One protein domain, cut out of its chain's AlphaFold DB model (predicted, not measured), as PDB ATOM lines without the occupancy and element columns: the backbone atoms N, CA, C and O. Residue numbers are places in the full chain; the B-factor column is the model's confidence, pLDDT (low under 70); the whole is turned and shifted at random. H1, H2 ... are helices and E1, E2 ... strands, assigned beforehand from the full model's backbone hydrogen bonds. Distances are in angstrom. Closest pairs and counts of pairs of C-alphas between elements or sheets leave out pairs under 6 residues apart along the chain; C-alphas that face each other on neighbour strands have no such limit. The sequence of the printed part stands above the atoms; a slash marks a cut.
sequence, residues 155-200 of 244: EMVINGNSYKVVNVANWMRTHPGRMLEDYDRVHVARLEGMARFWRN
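AT A GLANCE: This is residues 155 to 200 of the 244 residues of an uncharacterized protein of Oryza punctata (UniProt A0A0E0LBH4). A small two-stranded hairpin, E1 and E2, and a short helix, H1, make a head at the beginning of one long helix, H2. H1 stands crosswise to H2, and residues 189 to 200 of H2 stick out as a free arm. The printed part has 46 residues, with two named strands and two named helices in the order E1, E2, H1, H2; the sheet, order E1 - E2, is antiparallel and the class is mixed, helices and strands. The whole is only just loose, close to compact, with a radius of gyration of the C-alphas of 11.7 A, and it is elongated, spanning 34 by 20 by 16 A.

IN THESE COORDINATES: Find C-alpha 155 at (161.350, 180.331, 199.423), where E1 begins; it takes residues 155 to 158 over 9.9 A. E2 takes residues 161 to 164 over 10.3 A. H1 follows at once, residues 165 to 174, 14.4 A long. H2, residues 180 to 200, runs 30.4 A from C-alpha 180 at (153.445, 171.225, 192.661) to C-alpha 200 at (134.544, 176.166, 215.918).

HOW THE PARTS SIT: Look first at the hairpin of E1 and E2, antiparallel at 142 degrees: N 156 and O 163 are 2.8 A apart, within hydrogen-bond range, as are N 158 and O 161, at 2.9 A. The closest C-alphas of E1 and H1 are those of Glu 155 and Val 165, 5.5 A apart. Those of E1 and H2 are Ile 158 and Asp 184, at 6.8 A. H2 touches H1 with residues 180 to 183 alone, closest at the C-alphas of Val 168 and Tyr 183, 7.2 A; their lines are about perpendicular, at 78 degrees. In H1 and H2 every O i to N i+4 pair is within hydrogen-bond range.

THE WHOLE: The C-alphas of Gly 177 and Asn 200 are the two farthest apart, 35.2 A. Without residues 189 to 200, which stand free, the body spans 23 by 17 by 11 A. The three links are tight, and the printed part has no cut. Mean pLDDT of the printed part is 94.0, and no printed residue is under 70.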
ATOM      1  N   GLU A 155     162.791 180.308 199.622       93.38
ATOM      2  CA  GLU A 155     161.350 180.331 199.423       93.38
ATOM      3  C   GLU A 155     161.009 180.023 197.962       93.38
ATOM      4  O   GLU A 155     161.776 180.334 197.049       93.38
ATOM      5  N   MET A 156     159.865 179.380 197.752       93.81
ATOM      6  CA  MET A 156     159.294 179.071 196.449       93.81
ATOM      7  C   MET A 156     157.836 179.497 196.436       93.81
ATOM      8  O   MET A 156     157.081 179.145 197.338       93.81
ATOM      9  N   VAL A 157     157.450 180.238 195.399       95.50
ATOM     10  CA  VAL A 157     156.087 180.744 195.243       95.50
ATOM     11  C   VAL A 157     155.308 179.827 194.305       95.50
ATOM     12  O   VAL A 157     155.724 179.614 193.169       95.50
ATOM     13  N   ILE A 158     154.176 179.305 194.775       94.94
ATOM     14  CA  ILE A 158     153.243 178.467 194.007       94.94
ATOM     15  C   ILE A 158     151.869 179.121 194.130       94.94
ATOM     16  O   ILE A 158     151.430 179.388 195.243       94.94
ATOM     17  N   ASN A 159     151.205 179.430 193.012       94.69
ATOM     18  CA  ASN A 159     149.871 180.059 192.995       94.69
ATOM     19  C   ASN A 159     149.729 181.322 193.878       94.69
ATOM     20  O   ASN A 159     148.656 181.621 194.391       94.69
ATOM     21  N   GLY A 160     150.817 182.080 194.054       94.25
ATOM     22  CA  GLY A 160     150.848 183.283 194.896       94.25
ATOM     23  C   GLY A 160     151.113 183.028 196.385       94.25
ATOM     24  O   GLY A 160     151.258 183.986 197.141       94.25
ATOM     25  N   ASN A 161     151.248 181.770 196.805       94.19
ATOM     26  CA  ASN A 161     151.613 181.382 198.164       94.19
ATOM     27  C   ASN A 161     153.122 181.103 198.252       94.19
ATOM     28  O   ASN A 161     153.674 180.430 197.383       94.19
ATOM     29  N   SER A 162     153.795 181.609 199.293       94.88
ATOM     30  CA  SER A 162     155.223 181.345 199.534       94.88
ATOM     31  C   SER A 162     155.416 180.132 200.442       94.88
ATOM     32  O   SER A 162     154.799 180.022 201.503       94.88
ATOM     33  N   TYR A 163     156.317 179.240 200.039       93.94
ATOM     34  CA  TYR A 163     156.643 178.004 200.734       93.94
ATOM     35  C   TYR A 163     158.139 177.857 200.937       93.94
ATOM     36  O   TYR A 163     158.944 178.274 200.110       93.94
ATOM     37  N   LYS A 164     158.537 177.153 201.997       93.31
ATOM     38  CA  LYS A 164     159.927 176.716 202.150       93.31
ATOM     39  C   LYS A 164     160.227 175.623 201.125       93.31
ATOM     40  O   LYS A 164     159.572 174.583 201.134       93.31
ATOM     41  N   VAL A 165     161.259 175.814 200.299       93.00
ATOM     42  CA  VAL A 165     161.684 174.844 199.266       93.00
ATOM     43  C   VAL A 165     161.925 173.454 199.859       93.00
ATOM     44  O   VAL A 165     161.553 172.457 199.248       93.00
ATOM     45  N   VAL A 166     162.509 173.385 201.060       91.56
ATOM     46  CA  VAL A 166     162.745 172.122 201.781       91.56
ATOM     47  C   VAL A 166     161.449 171.348 202.012       91.56
ATOM     48  O   VAL A 166     161.404 170.154 201.730       91.56
ATOM     49  N   ASN A 167     160.383 172.019 202.449       93.19
ATOM     50  CA  ASN A 167     159.115 171.363 202.760       93.19
ATOM     51  C   ASN A 167     158.466 170.815 201.486       93.19
ATOM     52  O   ASN A 167     157.991 169.681 201.472       93.19
ATOM     53  N   VAL A 168     158.504 171.590 200.400       93.94
ATOM     54  CA  VAL A 168     157.966 171.142 199.111       93.94
ATOM     55  C   VAL A 168     158.765 169.961 198.563       93.94
ATOM     56  O   VAL A 168     158.182 168.962 198.151       93.94
ATOM     57  N   ALA A 169     160.098 170.028 198.609       93.50
ATOM     58  CA  ALA A 169     160.965 168.949 198.141       93.50
ATOM     59  C   ALA A 169     160.751 167.652 198.934       93.50
ATOM     60  O   ALA A 169     160.678 166.571 198.348       93.50
ATOM     61  N   ASN A 170     160.609 167.748 200.258       94.12
ATOM     62  CA  ASN A 170     160.317 166.598 201.110       94.12
ATOM     63  C   ASN A 170     158.935 166.001 200.802       94.12
ATOM     64  O   ASN A 170     158.795 164.780 200.701       94.12
ATOM     65  N   TRP A 171     157.927 166.841 200.566       95.56
ATOM     66  CA  TRP A 171     156.602 166.367 200.176       95.56
ATOM     67  C   TRP A 171     156.600 165.689 198.799       95.56
ATOM     68  O   TRP A 171     156.026 164.616 198.640       95.56
ATOM     69  N   MET A 172     157.298 166.255 197.812       95.38
ATOM     70  CA  MET A 172     157.395 165.658 196.476       95.38
ATOM     71  C   MET A 172     158.126 164.312 196.487       95.38
ATOM     72  O   MET A 172     157.756 163.410 195.740       95.38
ATOM     73  N   ARG A 173     159.134 164.140 197.353       95.38
ATOM     74  CA  ARG A 173     159.819 162.846 197.529       95.38
ATOM     75  C   ARG A 173     158.889 161.758 198.058       95.38
ATOM     76  O   ARG A 173     158.992 160.616 197.628       95.38
ATOM     77  N   THR A 174     158.000 162.111 198.983       95.88
ATOM     78  CA  THR A 174     157.048 161.171 199.595       95.88
ATOM     79  C   THR A 174     155.827 160.903 198.714       95.88
ATOM     80  O   THR A 174     155.150 159.895 198.900       95.88
ATOM     81  N   HIS A 175     155.566 161.760 197.722       95.50
ATOM     82  CA  HIS A 175     154.418 161.659 196.822       95.50
ATOM     83  C   HIS A 175     154.855 161.665 195.345       95.50
ATOM     84  O   HIS A 175     154.578 162.625 194.616       95.50
ATOM     85  N   PRO A 176     155.529 160.601 194.868       93.06
ATOM     86  CA  PRO A 176     155.981 160.526 193.485       93.06
ATOM     87  C   PRO A 176     154.796 160.582 192.511       93.06
ATOM     88  O   PRO A 176     153.745 159.986 192.740       93.06
ATOM     89  N   GLY A 177     154.965 161.320 191.411       93.81
ATOM     90  CA  GLY A 177     153.922 161.514 190.398       93.81
ATOM     91  C   GLY A 177     152.866 162.566 190.751       93.81
ATOM     92  O   GLY A 177     151.983 162.826 189.935       93.81
ATOM     93  N   ARG A 178     152.947 163.195 191.930       95.25
ATOM     94  CA  ARG A 178     152.170 164.400 192.239       95.25
ATOM     95  C   ARG A 178     152.858 165.653 191.717       95.25
ATOM     96  O   ARG A 178     154.084 165.708 191.618       95.25
ATOM     97  N   MET A 179     152.050 166.662 191.413       95.44
ATOM     98  CA  MET A 179     152.536 167.948 190.927       95.44
ATOM     99  C   MET A 179     152.642 168.979 192.053       95.44
ATOM    100  O   MET A 179     152.178 168.778 193.178       95.44
ATOM    101  N   LEU A 180     153.253 170.114 191.735       94.12
ATOM    102  CA  LEU A 180     153.445 171.225 192.661       94.12
ATOM    103  C   LEU A 180     152.104 171.841 193.103       94.12
ATOM    104  O   LEU A 180     151.934 172.243 194.251       94.12
ATOM    105  N   GLU A 181     151.119 171.833 192.209       95.31
ATOM    106  CA  GLU A 181     149.748 172.280 192.453       95.31
ATOM    107  C   GLU A 181     149.006 171.354 193.423       95.31
ATOM    108  O   GLU A 181     148.093 171.783 194.130       95.31
ATOM    109  N   ASP A 182     149.376 170.071 193.481       96.88
ATOM    110  CA  ASP A 182     148.806 169.143 194.459       96.88
ATOM    111  C   ASP A 182     149.294 169.474 195.870       96.88
ATOM    112  O   ASP A 182     148.504 169.424 196.814       96.88
ATOM    113  N   TYR A 183     150.562 169.878 196.007       95.88
ATOM    114  CA  TYR A 183     151.099 170.361 197.276       95.88
ATOM    115  C   TYR A 183     150.358 171.610 197.758       95.88
ATOM    116  O   TYR A 183     149.892 171.637 198.897       95.88
ATOM    117  N   ASP A 184     150.204 172.614 196.888       95.81
ATOM    118  CA  ASP A 184     149.477 173.853 197.201       95.81
ATOM    119  C   ASP A 184     148.042 173.550 197.661       95.81
ATOM    120  O   ASP A 184     147.635 173.965 198.749       95.81
ATOM    121  N   ARG A 185     147.308 172.705 196.923       96.31
ATOM    122  CA  ARG A 185     145.946 172.291 197.299       96.31
ATOM    123  C   ARG A 185     145.883 171.612 198.665       96.31
ATOM    124  O   ARG A 185     145.018 171.955 199.473       96.31
ATOM    125  N   VAL A 186     146.779 170.663 198.939       95.25
ATOM    126  CA  VAL A 186     146.827 169.958 200.232       95.25
ATOM    127  C   VAL A 186     147.169 170.926 201.362       95.25
ATOM    128  O   VAL A 186     146.530 170.898 202.417       95.25
ATOM    129  N   HIS A 187     148.145 171.804 201.140       93.62
ATOM    130  CA  HIS A 187     148.569 172.777 202.132       93.62
ATOM    131  C   HIS A 187     147.447 173.768 202.463       93.62
ATOM    132  O   HIS A 187     147.120 173.964 203.635       93.62
ATOM    133  N   VAL A 188     146.799 174.343 201.447       94.44
ATOM    134  CA  VAL A 188     145.678 175.278 201.618       94.44
ATOM    135  C   VAL A 188     144.498 174.601 202.311       94.44
ATOM    136  O   VAL A 188     143.986 175.134 203.297       94.44
ATOM    137  N   ALA A 189     144.102 173.400 201.876       95.06
ATOM    138  CA  ALA A 189     143.005 172.657 202.498       95.06
ATOM    139  C   ALA A 189     143.276 172.361 203.982       95.06
ATOM    140  O   ALA A 189     142.370 172.421 204.819       95.06
ATOM    141  N   ARG A 190     144.535 172.082 204.331       92.38
ATOM    142  CA  ARG A 190     144.962 171.864 205.713       92.38
ATOM    143  C   ARG A 190     144.910 173.143 206.544       92.38
ATOM    144  O   ARG A 190     144.384 173.106 207.658       92.38
ATOM    145  N   LEU A 191     145.415 174.262 206.022       92.25
ATOM    146  CA  LEU A 191     145.319 175.564 206.692       92.25
ATOM    147  C   LEU A 191     143.859 175.963 206.919       92.25
ATOM    148  O   LEU A 191     143.503 176.419 208.005       92.25
ATOM    149  N   GLU A 192     142.995 175.735 205.933       94.25
ATOM    150  CA  GLU A 192     141.565 175.988 206.067       94.25
ATOM    151  C   GLU A 192     140.926 175.059 207.109       94.25
ATOM    152  O   GLU A 192     140.140 175.506 207.945       94.25
ATOM    153  N   GLY A 193     141.299 173.777 207.117       94.50
ATOM    154  CA  GLY A 193     140.897 172.817 208.143       94.50
ATOM    155  C   GLY A 193     141.266 173.287 209.549       94.50
ATOM    156  O   GLY A 193     140.416 173.288 210.440       94.50
ATOM    157  N   MET A 194     142.493 173.776 209.728       90.69
ATOM    158  CA  MET A 194     142.960 174.361 210.984       90.69
ATOM    159  C   MET A 194     142.166 175.622 211.345       90.69
ATOM    160  O   MET A 194     141.696 175.755 212.473       90.69
ATOM    161  N   ALA A 195     141.951 176.529 210.393       92.06
ATOM    162  CA  ALA A 195     141.165 177.737 210.616       92.06
ATOM    163  C   ALA A 195     139.715 177.416 211.016       92.06
ATOM    164  O   ALA A 195     139.155 178.081 211.888       92.06
ATOM    165  N   ARG A 196     139.109 176.387 210.411       94.94
ATOM    166  CA  ARG A 196     137.776 175.890 210.780       94.94
ATOM    167  C   ARG A 196     137.771 175.285 212.177       94.94
ATOM    168  O   ARG A 196     136.882 175.617 212.956       94.94
ATOM    169  N   PHE A 197     138.764 174.458 212.504       91.50
ATOM    170  CA  PHE A 197     138.918 173.896 213.844       91.50
ATOM    171  C   PHE A 197     138.960 175.006 214.896       91.50
ATOM    172  O   PHE A 197     138.164 174.982 215.825       91.50
ATOM    173  N   TRP A 198     139.808 176.021 214.710       89.25
ATOM    174  CA  TRP A 198     139.922 177.131 215.659       89.25
ATOM    175  C   TRP A 198     138.669 178.002 215.735       89.25
ATOM    176  O   TRP A 198     138.294 178.410 216.830       89.25
ATOM    177  N   ARG A 199     137.992 178.263 214.609       88.31
ATOM    178  CA  ARG A 199     136.722 179.012 214.603       88.31
ATOM    179  C   ARG A 199     135.620 178.302 215.380       88.31
ATOM    180  O   ARG A 199     134.847 178.955 216.070       88.31
ATOM    181  N   ASN A 200     135.568 176.980 215.272       92.06
ATOM    182  CA  ASN A 200     134.544 176.166 215.918       92.06
ATOM    183  C   ASN A 200     134.986 175.644 217.294       92.06
ATOM    184  O   ASN A 200     134.217 174.957 217.964       92.06
TER     185      ASN A 200